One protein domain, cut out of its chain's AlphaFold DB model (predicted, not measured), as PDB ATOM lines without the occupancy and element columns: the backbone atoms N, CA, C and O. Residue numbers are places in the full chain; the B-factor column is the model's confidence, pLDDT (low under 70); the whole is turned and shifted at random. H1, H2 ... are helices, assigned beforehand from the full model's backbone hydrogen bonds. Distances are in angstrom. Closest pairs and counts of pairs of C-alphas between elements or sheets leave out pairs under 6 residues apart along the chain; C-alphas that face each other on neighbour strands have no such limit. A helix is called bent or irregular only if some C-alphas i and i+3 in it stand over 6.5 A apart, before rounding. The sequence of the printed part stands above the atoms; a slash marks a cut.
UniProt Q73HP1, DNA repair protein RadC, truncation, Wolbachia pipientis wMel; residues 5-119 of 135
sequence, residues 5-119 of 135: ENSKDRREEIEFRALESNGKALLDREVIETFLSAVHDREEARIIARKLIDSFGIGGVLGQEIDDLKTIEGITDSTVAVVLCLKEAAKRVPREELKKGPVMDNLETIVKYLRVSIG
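What this domain is: This is residues 5 to 119 of the 135 residues of the protein "DNA repair protein RadC, truncation" of Wolbachia pipientis wMel (UniProt Q73HP1). A helical hairpin, the long H5 with the shorter H6 folded back beside its later part, runs out from the crossed pair H2 and H3. H1 lies off to one side near H2 and H3, little H4 sits by the end of H3, and residues 99 to 105 stick out at the hairpin's turn. The printed part has 115 residues with six named helices, H1 to H6 in chain order, and no named strand: all helix. It is only just compact, close to loose, with a radius of gyration of the C-alphas of 15.9 A, and spans 54 by 36 by 20 A.

How they stand to each other: H1, residues 6 to 21, is close to but not clearly touching H2, residues 28 to 36; their closest C-alphas, of Ile 14 and Glu 30, are 7.3 A apart. H2 touches H3, residues 42 to 63, at a steep tilt of 61 degrees, closest at the C-alphas of Glu 33 and Ala 49, 5.1 A. With residues 61 to 63 alone H3 touches H5, residues 77 to 98, closest at the C-alphas of Leu 62 and Lys 87, 5.0 A. H4, residues 66 to 70, only just touches H5, with 3 pairs of C-alphas within 8 A, closest at Ile 66 and Val 80, 6.8 A. H5 and H6, residues 107 to 118, form a hairpin at a shallow tilt of 14 degrees, opposite ways, closest at the C-alphas of Pro 94 and Tyr 113, 5.5 A. Every O i to N i+4 pair is within hydrogen-bond range in H1, H4 and H6; in H2 4 of 5 are, in H3 and H5 16 of 18.

Where its parts are: H1 begins at C-alpha 6 (45.634, -96.059, 48.798) and is 22.1 A long. H3, 24.2 A, is irregular, with C-alphas 55 and 58 9.5 A apart and a kink of 96 degrees near residue 57. H5 is 31.4 A long, and H6 ends at C-alpha 118 (45.823, -63.316, 29.912).

The domain as a whole: The C-alphas farthest apart, of Glu 5 and Met 104, are 54.6 A apart. The printed part has no cut and no long link. The pLDDT is under 70 at residues 5 to 8, 101 to 106 and 119.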
ATOM      1  N   GLU A   5      45.462 -96.491  53.134       43.94
ATOM      2  CA  GLU A   5      46.531 -97.200  52.397       43.94
ATOM      3  C   GLU A   5      46.689 -96.716  50.944       43.94
ATOM      4  O   GLU A   5      47.806 -96.423  50.527       43.94
ATOM      5  N   ASN A   6      45.592 -96.477  50.214       57.09
ATOM      6  CA  ASN A   6      45.634 -96.059  48.798       57.09
ATOM      7  C   ASN A   6      46.302 -94.693  48.546       57.09
ATOM      8  O   ASN A   6      46.810 -94.425  47.460       57.09
ATOM      9  N   SER A   7      46.276 -93.787  49.527       57.97
ATOM     10  CA  SER A   7      46.765 -92.414  49.327       57.97
ATOM     11  C   SER A   7      48.292 -92.316  49.278       57.97
ATOM     12  O   SER A   7      48.830 -91.380  48.689       57.97
ATOM     13  N   LYS A   8      48.991 -93.233  49.962       61.34
ATOM     14  CA  LYS A   8      50.458 -93.259  49.995       61.34
ATOM     15  C   LYS A   8      50.990 -93.876  48.708       61.34
ATOM     16  O   LYS A   8      51.827 -93.252  48.068       61.34
ATOM     17  N   ASP A   9      50.362 -94.968  48.290       83.00
ATOM     18  CA  ASP A   9      50.617 -95.646  47.021       83.00
ATOM     19  C   ASP A   9      50.442 -94.698  45.818       83.00
ATOM     20  O   ASP A   9      51.360 -94.517  45.028       83.00
ATOM     21  N   ARG A  10      49.335 -93.939  45.752       91.56
ATOM     22  CA  ARG A  10      49.104 -92.981  44.653       91.56
ATOM     23  C   ARG A  10      50.148 -91.867  44.569       91.56
ATOM     24  O   ARG A  10      50.564 -91.499  43.472       91.56
ATOM     25  N   ARG A  11      50.524 -91.258  45.700       91.44
ATOM     26  CA  ARG A  11      51.521 -90.176  45.693       91.44
ATOM     27  C   ARG A  11      52.871 -90.708  45.222       91.44
ATOM     28  O   ARG A  11      53.503 -90.070  44.389       91.44
ATOM     29  N   GLU A  12      53.276 -91.858  45.746       94.75
ATOM     30  CA  GLU A  12      54.519 -92.526  45.365       94.75
ATOM     31  C   GLU A  12      54.495 -92.923  43.880       94.75
ATOM     32  O   GLU A  12      55.475 -92.696  43.180       94.75
ATOM     33  N   GLU A  13      53.359 -93.388  43.350       95.62
ATOM     34  CA  GLU A  13      53.177 -93.676  41.921       95.62
ATOM     35  C   GLU A  13      53.272 -92.412  41.047       95.62
ATOM     36  O   GLU A  13      53.902 -92.422  39.985       95.62
ATOM     37  N   ILE A  14      52.657 -91.300  41.468       96.44
ATOM     38  CA  ILE A  14      52.768 -90.012  40.769       96.44
ATOM     39  C   ILE A  14      54.225 -89.545  40.768       96.44
ATOM     40  O   ILE A  14      54.738 -89.196  39.708       96.44
ATOM     41  N   GLU A  15      54.899 -89.566  41.918       95.56
ATOM     42  CA  GLU A  15      56.306 -89.169  42.042       95.56
ATOM     43  C   GLU A  15      57.215 -90.066  41.192       95.56
ATOM     44  O   GLU A  15      58.030 -89.557  40.424       95.56
ATOM     45  N   PHE A  16      57.023 -91.385  41.245       96.75
ATOM     46  CA  PHE A  16      57.762 -92.349  40.434       96.75
ATOM     47  C   PHE A  16      57.600 -92.065  38.937       96.75
ATOM     48  O   PHE A  16      58.589 -91.874  38.232       96.75
ATOM     49  N   ARG A  17      56.360 -91.949  38.443       97.00
ATOM     50  CA  ARG A  17      56.104 -91.647  37.024       97.00
ATOM     51  C   ARG A  17      56.649 -90.279  36.631       97.00
ATOM     52  O   ARG A  17      57.137 -90.129  35.511       97.00
ATOM     53  N   ALA A  18      56.584 -89.286  37.517       97.19
ATOM     54  CA  ALA A  18      57.158 -87.968  37.272       97.19
ATOM     55  C   ALA A  18      58.677 -88.051  37.079       97.19
ATOM     56  O   ALA A  18      59.192 -87.491  36.114       97.19
ATOM     57  N   LEU A  19      59.379 -88.773  37.951       97.25
ATOM     58  CA  LEU A  19      60.831 -88.934  37.884       97.25
ATOM     59  C   LEU A  19      61.259 -89.745  36.653       97.25
ATOM     60  O   LEU A  19      62.098 -89.279  35.888       97.25
ATOM     61  N   GLU A  20      60.622 -90.889  36.398       97.88
ATOM     62  CA  GLU A  20      60.970 -91.776  35.277       97.88
ATOM     63  C   GLU A  20      60.710 -91.137  33.906       97.88
ATOM     64  O   GLU A  20      61.460 -91.335  32.952       97.88
ATOM     65  N   SER A  21      59.639 -90.347  33.786       95.75
ATOM     66  CA  SER A  21      59.234 -89.741  32.509       95.75
ATOM     67  C   SER A  21      59.666 -88.284  32.339       95.75
ATOM     68  O   SER A  21      59.304 -87.651  31.339       95.75
ATOM     69  N   ASN A  22      60.392 -87.722  33.313       94.44
ATOM     70  CA  ASN A  22      60.637 -86.282  33.430       94.44
ATOM     71  C   ASN A  22      59.329 -85.463  33.305       94.44
ATOM     72  O   ASN A  22      59.219 -84.524  32.513       94.44
ATOM     73  N   GLY A  23      58.297 -85.900  34.027       91.75
ATOM     74  CA  GLY A  23      56.971 -85.287  34.112       91.75
ATOM     75  C   GLY A  23      56.018 -85.587  32.951       91.75
ATOM     76  O   GLY A  23      54.828 -85.314  33.074       91.75
ATOM     77  N   LYS A  24      56.485 -86.169  31.839       93.62
ATOM     78  CA  LYS A  24      55.670 -86.353  30.620       93.62
ATOM     79  C   LYS A  24      54.520 -87.351  30.768       93.62
ATOM     80  O   LYS A  24      53.580 -87.298  29.983       93.62
ATOM     81  N   ALA A  25      54.607 -88.270  31.726       95.62
ATOM     82  CA  ALA A  25      53.574 -89.271  31.983       95.62
ATOM     83  C   ALA A  25      52.471 -88.782  32.939       95.62
ATOM     84  O   ALA A  25      51.515 -89.520  33.178       95.62
ATOM     85  N   LEU A  26      52.596 -87.576  33.506       96.94
ATOM     86  CA  LEU A  26      51.582 -87.035  34.405       96.94
ATOM     87  C   LEU A  26      50.386 -86.490  33.631       96.94
ATOM     88  O   LEU A  26      50.534 -85.815  32.614       96.94
ATOM     89  N   LEU A  27      49.189 -86.730  34.165       96.94
ATOM     90  CA  LEU A  27      47.983 -86.045  33.710       96.94
ATOM     91  C   LEU A  27      47.951 -84.611  34.262       96.94
ATOM     92  O   LEU A  27      48.408 -84.371  35.379       96.94
ATOM     93  N   ASP A  28      47.295 -83.681  33.563       96.50
ATOM     94  CA  ASP A  28      47.128 -82.287  34.019       96.50
ATOM     95  C   ASP A  28      46.572 -82.189  35.450       96.50
ATOM     96  O   ASP A  28      47.049 -81.408  36.275       96.50
ATOM     97  N   ARG A  29      45.584 -83.034  35.775       97.19
ATOM     98  CA  ARG A  29      45.000 -83.095  37.125       97.19
ATOM     99  C   ARG A  29      45.996 -83.571  38.172       97.19
ATOM    100  O   ARG A  29      45.890 -83.155  39.312       97.19
ATOM    101  N   GLU A  30      46.947 -84.420  37.799       97.38
ATOM    102  CA  GLU A  30      47.961 -84.942  38.718       97.38
ATOM    103  C   GLU A  30      49.034 -83.893  38.985       97.38
ATOM    104  O   GLU A  30      49.453 -83.742  40.127       97.38
ATOM    105  N   VAL A  31      49.381 -83.089  37.975       97.12
ATOM    106  CA  VAL A  31      50.238 -81.912  38.159       97.12
ATOM    107  C   VAL A  31      49.611 -80.952  39.173       97.12
ATOM    108  O   VAL A  31      50.270 -80.565  40.135       97.12
ATOM    109  N   ILE A  32      48.330 -80.599  39.012       97.38
ATOM    110  CA  ILE A  32      47.631 -79.715  39.961       97.38
ATOM    111  C   ILE A  32      47.470 -80.374  41.342       97.38
ATOM    112  O   ILE A  32      47.731 -79.725  42.354       97.38
ATOM    113  N   GLU A  33      47.098 -81.657  41.405       97.31
ATOM    114  CA  GLU A  33      46.954 -82.442  42.647       97.31
ATOM    115  C   GLU A  33      48.232 -82.403  43.494       97.31
ATOM    116  O   GLU A  33      48.158 -82.191  44.708       97.31
ATOM    117  N   THR A  34      49.406 -82.534  42.865       96.81
ATOM    118  CA  THR A  34      50.699 -82.454  43.553       96.81
ATOM    119  C   THR A  34      50.881 -81.118  44.276       96.81
ATOM    120  O   THR A  34      51.276 -81.112  45.441       96.81
ATOM    121  N   PHE A  35      50.553 -79.988  43.641       97.06
ATOM    122  CA  PHE A  35      50.675 -78.673  44.280       97.06
ATOM    123  C   PHE A  35      49.605 -78.431  45.348       97.06
ATOM    124  O   PHE A  35      49.904 -77.882  46.407       97.06
ATOM    125  N   LEU A  36      48.365 -78.860  45.101       97.31
ATOM    126  CA  LEU A  36      47.269 -78.692  46.058       97.31
ATOM    127  C   LEU A  36      47.458 -79.524  47.330       97.31
ATOM    128  O   LEU A  36      47.016 -79.105  48.397       97.31
ATOM    129  N   SER A  37      48.187 -80.636  47.248       96.06
ATOM    130  CA  SER A  37      48.547 -81.462  48.410       96.06
ATOM    131  C   SER A  37      49.422 -80.731  49.444       96.06
ATOM    132  O   SER A  37      49.640 -81.255  50.533       96.06
ATOM    133  N   ALA A  38      49.943 -79.538  49.128       95.56
ATOM    134  CA  ALA A  38      50.657 -78.691  50.085       95.56
ATOM    135  C   ALA A  38      49.722 -77.933  51.044       95.56
ATOM    136  O   ALA A  38      50.172 -77.460  52.085       95.56
ATOM    137  N   VAL A  39      48.443 -77.782  50.684       97.56
ATOM    138  CA  VAL A  39      47.469 -76.950  51.415       97.56
ATOM    139  C   VAL A  39      46.166 -77.676  51.754       97.56
ATOM    140  O   VAL A  39      45.353 -77.125  52.489       97.56
ATOM    141  N   HIS A  40      45.992 -78.899  51.259       96.38
ATOM    142  CA  HIS A  40      44.840 -79.771  51.499       96.38
ATOM    143  C   HIS A  40      45.296 -81.161  51.921       96.38
ATOM    144  O   HIS A  40      46.445 -81.548  51.679       96.38
ATOM    145  N   ASP A  41      44.384 -81.949  52.491       95.12
ATOM    146  CA  ASP A  41      44.628 -83.385  52.568       95.12
ATOM    147  C   ASP A  41      44.635 -84.028  51.167       95.12
ATOM    148  O   ASP A  41      44.211 -83.442  50.168       95.12
ATOM    149  N   ARG A  42      45.170 -85.250  51.073       91.25
ATOM    150  CA  ARG A  42      45.402 -85.923  49.784       91.25
ATOM    151  C   ARG A  42      44.115 -86.173  48.996       91.25
ATOM    152  O   ARG A  42      44.137 -86.134  47.769       91.25
ATOM    153  N   GLU A  43      43.018 -86.478  49.682       94.31
ATOM    154  CA  GLU A  43      41.749 -86.792  49.032       94.31
ATOM    155  C   GLU A  43      41.075 -85.512  48.531       94.31
ATOM    156  O   GLU A  43      40.637 -85.453  47.380       94.31
ATOM    157  N   GLU A  44      41.079 -84.466  49.355       96.31
ATOM    158  CA  GLU A  44      40.593 -83.136  48.988       96.31
ATOM    159  C   GLU A  44      41.373 -82.563  47.800       96.31
ATOM    160  O   GLU A  44      40.768 -82.174  46.797       96.31
ATOM    161  N   ALA A  45      42.710 -82.596  47.853       97.00
ATOM    162  CA  ALA A  45      43.576 -82.127  46.771       97.00
ATOM    163  C   ALA A  45      43.238 -82.806  45.437       97.00
ATOM    164  O   ALA A  45      43.107 -82.139  44.408       97.00
ATOM    165  N   ARG A  46      43.037 -84.127  45.458       96.62
ATOM    166  CA  ARG A  46      42.678 -84.924  44.281       96.62
ATOM    167  C   ARG A  46      41.314 -84.540  43.715       96.62
ATOM    168  O   ARG A  46      41.164 -84.418  42.495       96.62
ATOM    169  N   ILE A  47      40.314 -84.361  44.576       97.69
ATOM    170  CA  ILE A  47      38.961 -83.969  44.163       97.69
ATOM    171  C   ILE A  47      38.977 -82.561  43.564       97.69
ATOM    172  O   ILE A  47      38.433 -82.363  42.475       97.69
ATOM    173  N   ILE A  48      39.619 -81.602  44.234       98.06
ATOM    174  CA  ILE A  48      39.692 -80.206  43.786       98.06
ATOM    175  C   ILE A  48      40.466 -80.108  42.470       98.06
ATOM    176  O   ILE A  48      39.991 -79.467  41.534       98.06
ATOM    177  N   ALA A  49      41.611 -80.788  42.349       97.81
ATOM    178  CA  ALA A  49      42.400 -80.799  41.119       97.81
ATOM    179  C   ALA A  49      41.598 -81.334  39.928       97.81
ATOM    180  O   ALA A  49      41.624 -80.742  38.849       97.81
ATOM    181  N   ARG A  50      40.831 -82.414  40.129       98.00
ATOM    182  CA  ARG A  50      39.918 -82.927  39.102       98.00
ATOM    183  C   ARG A  50      38.859 -81.886  38.730       98.00
ATOM    184  O   ARG A  50      38.732 -81.584  37.552       98.00
ATOM    185  N   LYS A  51      38.153 -81.296  39.707       97.69
ATOM    186  CA  LYS A  51      37.122 -80.268  39.451       97.69
ATOM    187  C   LYS A  51      37.680 -79.078  38.660       97.69
ATOM    188  O   LYS A  51      37.036 -78.615  37.724       97.69
ATOM    189  N   LEU A  52      38.873 -78.603  39.016       96.62
ATOM    190  CA  LEU A  52      39.555 -77.498  38.340       96.62
ATOM    191  C   LEU A  52      39.875 -77.820  36.876       96.62
ATOM    192  O   LEU A  52      39.573 -77.023  35.989       96.62
ATOM    193  N   ILE A  53      40.464 -78.990  36.618       96.44
ATOM    194  CA  ILE A  53      40.812 -79.407  35.257       96.44
ATOM    195  C   ILE A  53      39.565 -79.690  34.420       96.44
ATOM    196  O   ILE A  53      39.521 -79.264  33.271       96.44
ATOM    197  N   ASP A  54      38.540 -80.323  34.986       95.69
ATOM    198  CA  ASP A  54      37.283 -80.581  34.278       95.69
ATOM    199  C   ASP A  54      36.552 -79.272  33.921       95.69
ATOM    200  O   ASP A  54      35.932 -79.179  32.864       95.69
ATOM    201  N   SER A  55      36.647 -78.246  34.779       93.88
ATOM    202  CA  SER A  55      35.962 -76.959  34.574       93.88
ATOM    203  C   SER A  55      36.708 -76.026  33.622       93.88
ATOM    204  O   SER A  55      36.085 -75.332  32.821       93.88
ATOM    205  N   PHE A  56      38.041 -75.985  33.705       92.12
ATOM    206  CA  PHE A  56      38.839 -74.951  33.037       92.12
ATOM    207  C   PHE A  56      39.928 -75.506  32.107       92.12
ATOM    208  O   PHE A  56      40.433 -74.787  31.241       92.12
ATOM    209  N   GLY A  57      40.328 -76.769  32.268       93.44
ATOM    210  CA  GLY A  57      41.562 -77.312  31.697       93.44
ATOM    211  C   GLY A  57      42.820 -76.622  32.246       93.44
ATOM    212  O   GLY A  57      42.747 -75.589  32.909       93.44
ATOM    213  N   ILE A  58      44.012 -77.153  31.958       91.56
ATOM    214  CA  ILE A  58      45.257 -76.669  32.589       91.56
ATOM    215  C   ILE A  58      45.550 -75.182  32.319       91.56
ATOM    216  O   ILE A  58      45.859 -74.419  33.233       91.56
ATOM    217  N   GLY A  59      45.388 -74.743  31.066       86.56
ATOM    218  CA  GLY A  59      45.594 -73.346  30.679       86.56
ATOM    219  C   GLY A  59      44.520 -72.407  31.229       86.56
ATOM    220  O   GLY A  59      44.808 -71.240  31.491       86.56
ATOM    221  N   GLY A  60      43.300 -72.915  31.432       88.50
ATOM    222  CA  GLY A  60      42.214 -72.150  32.029       88.50
ATOM    223  C   GLY A  60      42.404 -71.973  33.530       88.50
ATOM    224  O   GLY A  60      42.227 -70.855  33.999       88.50
ATOM    225  N   VAL A  61      42.857 -73.005  34.258       93.31
ATOM    226  CA  VAL A  61      43.146 -72.928  35.706       93.31
ATOM    227  C   VAL A  61      44.144 -71.814  36.014       93.31
ATOM    228  O   VAL A  61      43.900 -70.998  36.895       93.31
ATOM    229  N   LEU A  62      45.247 -71.735  35.263       90.88
ATOM    230  CA  LEU A  62      46.232 -70.659  35.435       90.88
ATOM    231  C   LEU A  62      45.720 -69.307  34.915       90.88
ATOM    232  O   LEU A  62      46.252 -68.260  35.268       90.88
ATOM    233  N   GLY A  63      44.714 -69.318  34.045       86.69
ATOM    234  CA  GLY A  63      44.148 -68.132  33.417       86.69
ATOM    235  C   GLY A  63      43.050 -67.440  34.218       86.69
ATOM    236  O   GLY A  63      42.937 -66.226  34.088       86.69
ATOM    237  N   GLN A  64      42.291 -68.183  35.029       89.44
ATOM    238  CA  GLN A  64      41.083 -67.694  35.701       89.44
ATOM    239  C   GLN A  64      41.346 -66.527  36.661       89.44
ATOM    240  O   GLN A  64      42.429 -66.402  37.247       89.44
ATOM    241  N   GLU A  65      40.313 -65.702  36.831       89.81
ATOM    242  CA  GLU A  65      40.239 -64.725  37.911       89.81
ATOM    243  C   GLU A  65      39.972 -65.424  39.251       89.81
ATOM    244  O   GLU A  65      39.514 -66.568  39.312       89.81
ATOM    245  N   ILE A  66      40.267 -64.732  40.354       93.44
ATOM    246  CA  ILE A  66      40.119 -65.295  41.705       93.44
ATOM    247  C   ILE A  66      38.672 -65.730  41.971       93.44
ATOM    248  O   ILE A  66      38.453 -66.810  42.521       93.44
ATOM    249  N   ASP A  67      37.702 -64.909  41.572       93.19
ATOM    250  CA  ASP A  67      36.285 -65.178  41.816       93.19
ATOM    251  C   ASP A  67      35.796 -66.407  41.037       93.19
ATOM    252  O   ASP A  67      35.054 -67.217  41.593       93.19
ATOM    253  N   ASP A  68      36.290 -66.612  39.811       93.12
ATOM    254  CA  ASP A  68      35.981 -67.793  38.994       93.12
ATOM    255  C   ASP A  68      36.564 -69.073  39.611       93.12
ATOM    256  O   ASP A  68      35.908 -70.112  39.652       93.12
ATOM    257  N   LEU A  69      37.784 -69.020  40.159       93.69
ATOM    258  CA  LEU A  69      38.339 -70.157  40.900       93.69
ATOM    259  C   LEU A  69      37.464 -70.480  42.119       93.69
ATOM    260  O   LEU A  69      37.128 -71.640  42.360       93.69
ATOM    261  N   LYS A  70      37.039 -69.457  42.866       95.62
ATOM    262  CA  LYS A  70      36.222 -69.622  44.075       95.62
ATOM    263  C   LYS A  70      34.822 -70.195  43.819       95.62
ATOM    264  O   LYS A  70      34.185 -70.621  44.780       95.62
ATOM    265  N   THR A  71      34.352 -70.290  42.571       95.12
ATOM    266  CA  THR A  71      33.095 -71.002  42.268       95.12
ATOM    267  C   THR A  71      33.217 -72.518  42.424       95.12
ATOM    268  O   THR A  71      32.205 -73.213  42.513       95.12
ATOM    269  N   ILE A  72      34.439 -73.058  42.430       96.31
ATOM    270  CA  ILE A  72      34.678 -74.484  42.637       96.31
ATOM    271  C   ILE A  72      34.600 -74.809  44.133       96.31
ATOM    272  O   ILE A  72      35.365 -74.309  44.955       96.31
ATOM    273  N   GLU A  73      33.686 -75.709  44.489       95.38
ATOM    274  CA  GLU A  73      33.523 -76.184  45.863       95.38
ATOM    275  C   GLU A  73      34.813 -76.834  46.396       95.38
ATOM    276  O   GLU A  73      35.346 -77.771  45.787       95.38
ATOM    277  N   GLY A  74      35.251 -76.368  47.569       94.69
ATOM    278  CA  GLY A  74      36.476 -76.800  48.251       94.69
ATOM    279  C   GLY A  74      37.655 -75.840  48.071       94.69
ATOM    280  O   GLY A  74      38.678 -76.001  48.731       94.69
ATOM    281  N   ILE A  75      37.531 -74.816  47.217       96.56
ATOM    282  CA  ILE A  75      38.589 -73.817  47.039       96.56
ATOM    283  C   ILE A  75      38.669 -72.877  48.242       96.56
ATOM    284  O   ILE A  75      37.726 -72.170  48.589       96.56
ATOM    285  N   THR A  76      39.850 -72.864  48.853       96.81
ATOM    286  CA  THR A  76      40.251 -71.971  49.946       96.81
ATOM    287  C   THR A  76      41.167 -70.862  49.430       96.81
ATOM    288  O   THR A  76      41.744 -70.977  48.347       96.81
ATOM    289  N   ASP A  77      41.399 -69.819  50.229       97.38
ATOM    290  CA  ASP A  77      42.383 -68.781  49.882       97.38
ATOM    291  C   ASP A  77      43.793 -69.365  49.672       97.38
ATOM    292  O   ASP A  77      44.508 -68.946  48.762       97.38
ATOM    293  N   SER A  78      44.168 -70.408  50.424       97.69
ATOM    294  CA  SER A  78      45.423 -71.146  50.220       97.69
ATOM    295  C   SER A  78      45.478 -71.847  48.856       97.69
ATOM    296  O   SER A  78      46.523 -71.862  48.209       97.69
ATOM    297  N   THR A  79      44.349 -72.383  48.383       97.44
ATOM    298  CA  THR A  79      44.228 -72.984  47.040       97.44
ATOM    299  C   THR A  79      44.474 -71.937  45.962       97.44
ATOM    300  O   THR A  79      45.263 -72.151  45.043       97.44
ATOM    301  N   VAL A  80      43.816 -70.782  46.101       97.44
ATOM    302  CA  VAL A  80      43.959 -69.652  45.177       97.44
ATOM    303  C   VAL A  80      45.411 -69.177  45.154       97.44
ATOM    304  O   VAL A  80      45.976 -68.999  44.077       97.44
ATOM    305  N   ALA A  81      46.048 -69.038  46.320       97.75
ATOM    306  CA  ALA A  81      47.447 -68.634  46.420       97.75
ATOM    307  C   ALA A  81      48.390 -69.598  45.678       97.75
ATOM    308  O   ALA A  81      49.269 -69.145  44.946       97.75
ATOM    309  N   VAL A  82      48.181 -70.916  45.800       97.56
ATOM    310  CA  VAL A  82      48.952 -71.923  45.047       97.56
ATOM    311  C   VAL A  82      48.796 -71.722  43.537       97.56
ATOM    312  O   VAL A  82      49.800 -71.656  42.825       97.56
ATOM    313  N   VAL A  83      47.566 -71.560  43.040       96.00
ATOM    314  CA  VAL A  83      47.302 -71.349  41.604       96.00
ATOM    315  C   VAL A  83      47.929 -70.043  41.101       96.00
ATOM    316  O   VAL A  83      48.556 -70.030  40.040       96.00
ATOM    317  N   LEU A  84      47.838 -68.956  41.873       94.50
ATOM    318  CA  LEU A  84      48.468 -67.676  41.535       94.50
ATOM    319  C   LEU A  84      49.996 -67.786  41.473       94.50
ATOM    320  O   LEU A  84      50.612 -67.258  40.546       94.50
ATOM    321  N   CYS A  85      50.615 -68.507  42.412       95.88
ATOM    322  CA  CYS A  85      52.051 -68.778  42.390       95.88
ATOM    323  C   CYS A  85      52.463 -69.579  41.147       95.88
ATOM    324  O   CYS A  85      53.462 -69.239  40.511       95.88
ATOM    325  N   LEU A  86      51.682 -70.593  40.758       94.38
ATOM    326  CA  LEU A  86      51.920 -71.364  39.535       94.38
ATOM    327  C   LEU A  86      51.794 -70.499  38.276       94.38
ATOM    328  O   LEU A  86      52.676 -70.538  37.415       94.38
ATOM    329  N   LYS A  87      50.744 -69.669  38.187       92.62
ATOM    330  CA  LYS A  87      50.552 -68.702  37.093       92.62
ATOM    331  C   LYS A  87      51.759 -67.781  36.985       92.62
ATOM    332  O   LYS A  87      52.316 -67.598  35.905       92.62
ATOM    333  N   GLU A  88      52.190 -67.210  38.101       93.19
ATOM    334  CA  GLU A  88      53.299 -66.267  38.123       93.19
ATOM    335  C   GLU A  88      54.643 -66.931  37.777       93.19
ATOM    336  O   GLU A  88      55.431 -66.352  37.026       93.19
ATOM    337  N   ALA A  89      54.894 -68.164  38.230       91.44
ATOM    338  CA  ALA A  89      56.059 -68.941  37.808       91.44
ATOM    339  C   ALA A  89      56.062 -69.161  36.285       91.44
ATOM    340  O   ALA A  89      57.057 -68.869  35.618       91.44
ATOM    341  N   ALA A  90      54.922 -69.565  35.715       89.00
ATOM    342  CA  ALA A  90      54.766 -69.747  34.274       89.00
ATOM    343  C   ALA A  90      54.927 -68.434  33.477       89.00
ATOM    344  O   ALA A  90      55.411 -68.460  32.347       89.00
ATOM    345  N   LYS A  91      54.570 -67.273  34.053       89.12
ATOM    346  CA  LYS A  91      54.768 -65.945  33.429       89.12
ATOM    347  C   LYS A  91      56.226 -65.496  33.454       89.12
ATOM    348  O   LYS A  91      56.665 -64.803  32.533       89.12
ATOM    349  N   ARG A  92      56.978 -65.842  34.502       88.81
ATOM    350  CA  ARG A  92      58.364 -65.380  34.686       88.81
ATOM    351  C   ARG A  92      59.331 -65.985  33.679       88.81
ATOM    352  O   ARG A  92      60.171 -65.245  33.184       88.81
ATOM    353  N   VAL A  93      59.157 -67.253  33.309       85.81
ATOM    354  CA  VAL A  93      60.030 -67.943  32.340       85.81
ATOM    355  C   VAL A  93      60.141 -67.185  31.002       85.81
ATOM    356  O   VAL A  93      61.232 -66.714  30.682       85.81
ATOM    357  N   PRO A  94      59.051 -66.943  30.243       84.94
ATOM    358  CA  PRO A  94      59.152 -66.191  28.993       84.94
ATOM    359  C   PRO A  94      59.515 -64.717  29.228       84.94
ATOM    360  O   PRO A  94      60.167 -64.097  28.394       84.94
ATOM    361  N   ARG A  95      59.154 -64.129  30.378       83.69
ATOM    362  CA  ARG A  95      59.554 -62.753  30.711       83.69
ATOM    363  C   ARG A  95      61.069 -62.611  30.871       83.69
ATOM    364  O   ARG A  95      61.613 -61.565  30.527       83.69
ATOM    365  N   GLU A  96      61.750 -63.616  31.412       84.94
ATOM    366  CA  GLU A  96      63.212 -63.627  31.507       84.94
ATOM    367  C   GLU A  96      63.876 -63.713  30.134       84.94
ATOM    368  O   GLU A  96      64.877 -63.035  29.908       84.94
ATOM    369  N   GLU A  97      63.303 -64.477  29.205       80.56
ATOM    370  CA  GLU A  97      63.765 -64.530  27.814       80.56
ATOM    371  C   GLU A  97      63.616 -63.170  27.115       80.56
ATOM    372  O   GLU A  97      64.549 -62.710  26.460       80.56
ATOM    373  N   LEU A  98      62.492 -62.472  27.325       81.12
ATOM    374  CA  LEU A  98      62.263 -61.132  26.761       81.12
ATOM    375  C   LEU A  98      63.256 -60.079  27.266       81.12
ATOM    376  O   LEU A  98      63.525 -59.110  26.565       81.12
ATOM    377  N   LYS A  99      63.819 -60.245  28.469       78.94
ATOM    378  CA  LYS A  99      64.824 -59.313  29.009       78.94
ATOM    379  C   LYS A  99      66.200 -59.447  28.342       78.94
ATOM    380  O   LYS A  99      67.036 -58.574  28.552       78.94
ATOM    381  N   LYS A 100      66.461 -60.529  27.598       72.00
ATOM    382  CA  LYS A 100      67.801 -60.889  27.094       72.00
ATOM    383  C   LYS A 100      68.073 -60.489  25.632       72.00
ATOM    384  O   LYS A 100      69.172 -60.759  25.159       72.00
ATOM    385  N   GLY A 101      67.144 -59.845  24.918       63.19
ATOM    386  CA  GLY A 101      67.339 -59.495  23.501       63.19
ATOM    387  C   GLY A 101      66.407 -58.398  22.967       63.19
ATOM    388  O   GLY A 101      65.582 -57.876  23.722       63.19
ATOM    389  N   PRO A 102      66.528 -58.023  21.675       60.00
ATOM    390  CA  PRO A 102      65.626 -57.071  21.033       60.00
ATOM    391  C   PRO A 102      64.193 -57.617  21.030       60.00
ATOM    392  O   PRO A 102      63.930 -58.703  20.521       60.00
ATOM    393  N   VAL A 103      63.250 -56.850  21.582       59.94
ATOM    394  CA  VAL A 103      61.844 -57.264  21.769       59.94
ATOM    395  C   VAL A 103      61.166 -57.680  20.451       59.94
ATOM    396  O   VAL A 103      60.285 -58.534  20.457       59.94
ATOM    397  N   MET A 104      61.592 -57.115  19.317       56.47
ATOM    398  CA  MET A 104      60.982 -57.339  17.999       56.47
ATOM    399  C   MET A 104      61.360 -58.682  17.351       56.47
ATOM    400  O   MET A 104      60.597 -59.173  16.524       56.47
ATOM    401  N   ASP A 105      62.470 -59.310  17.755       62.75
ATOM    402  CA  ASP A 105      62.930 -60.572  17.149       62.75
ATOM    403  C   ASP A 105      62.240 -61.806  17.750       62.75
ATOM    404  O   ASP A 105      62.442 -62.923  17.277       62.75
ATOM    405  N   ASN A 106      61.417 -61.630  18.794       68.50
ATOM    406  CA  ASN A 106      60.936 -62.743  19.613       68.50
ATOM    407  C   ASN A 106      59.407 -62.767  19.802       68.50
ATOM    408  O   ASN A 106      58.888 -62.906  20.915       68.50
ATOM    409  N   LEU A 107      58.672 -62.646  18.690       79.06
ATOM    410  CA  LEU A 107      57.202 -62.677  18.650       79.06
ATOM    411  C   LEU A 107      56.617 -63.941  19.303       79.06
ATOM    412  O   LEU A 107      55.611 -63.858  20.006       79.06
ATOM    413  N   GLU A 108      57.256 -65.102  19.137       82.69
ATOM    414  CA  GLU A 108      56.810 -66.343  19.781       82.69
ATOM    415  C   GLU A 108      56.871 -66.267  21.310       82.69
ATOM    416  O   GLU A 108      55.923 -66.673  21.987       82.69
ATOM    417  N   THR A 109      57.950 -65.721  21.877       79.62
ATOM    418  CA  THR A 109      58.073 -65.537  23.329       79.62
ATOM    419  C   THR A 109      57.073 -64.499  23.840       79.62
ATOM    420  O   THR A 109      56.480 -64.705  24.901       79.62
ATOM    421  N   ILE A 110      56.793 -63.439  23.070       79.19
ATOM    422  CA  ILE A 110      55.718 -62.486  23.392       79.19
ATOM    423  C   ILE A 110      54.365 -63.206  23.439       79.19
ATOM    424  O   ILE A 110      53.631 -63.073  24.418       79.19
ATOM    425  N   VAL A 111      54.041 -64.021  22.431       82.50
ATOM    426  CA  VAL A 111      52.786 -64.789  22.389       82.50
ATOM    427  C   VAL A 111      52.689 -65.763  23.566       82.50
ATOM    428  O   VAL A 111      51.633 -65.844  24.195       82.50
ATOM    429  N   LYS A 112      53.772 -66.471  23.918       82.56
ATOM    430  CA  LYS A 112      53.813 -67.357  25.095       82.56
ATOM    431  C   LYS A 112      53.552 -66.578  26.385       82.56
ATOM    432  O   LYS A 112      52.678 -66.966  27.158       82.56
ATOM    433  N   TYR A 113      54.246 -65.456  26.589       79.00
ATOM    434  CA  TYR A 113      54.039 -64.595  27.754       79.00
ATOM    435  C   TYR A 113      52.590 -64.107  27.847       79.00
ATOM    436  O   TYR A 113      51.982 -64.195  28.915       79.00
ATOM    437  N   LEU A 114      52.016 -63.629  26.740       76.31
ATOM    438  CA  LEU A 114      50.642 -63.127  26.703       76.31
ATOM    439  C   LEU A 114      49.618 -64.232  26.970       76.31
ATOM    440  O   LEU A 114      48.706 -64.011  27.761       76.31
ATOM    441  N   ARG A 115      49.792 -65.431  26.399       81.44
ATOM    442  CA  ARG A 115      48.900 -66.577  26.655       81.44
ATOM    443  C   ARG A 115      48.845 -66.953  28.132       81.44
ATOM    444  O   ARG A 115      47.762 -67.197  28.647       81.44
ATOM    445  N   VAL A 116      49.983 -66.964  28.828       81.31
ATOM    446  CA  VAL A 116      49.998 -67.234  30.277       81.31
ATOM    447  C   VAL A 116      49.464 -66.033  31.068       81.31
ATOM    448  O   VAL A 116      48.768 -66.192  32.068       81.31
ATOM    449  N   SER A 117      49.767 -64.810  30.624       74.94
ATOM    450  CA  SER A 117      49.376 -63.585  31.327       74.94
ATOM    451  C   SER A 117      47.874 -63.345  31.328       74.94
ATOM    452  O   SER A 117      47.339 -62.961  32.366       74.94
ATOM    453  N   ILE A 118      47.246 -63.551  30.172       75.94
ATOM    454  CA  ILE A 118      45.823 -63.316  29.912       75.94
ATOM    455  C   ILE A 118      45.006 -64.583  30.211       75.94
ATOM    456  O   ILE A 118      43.815 -64.497  30.484       75.94
ATOM    457  N   GLY A 119      45.651 -65.753  30.203       69.25
ATOM    458  CA  GLY A 119      44.976 -67.038  30.306       69.25
ATOM    459  C   GLY A 119      44.417 -67.511  28.966       69.25
ATOM    460  O   GLY A 119      44.182 -66.729  28.043       69.25
TER     461      GLY A 119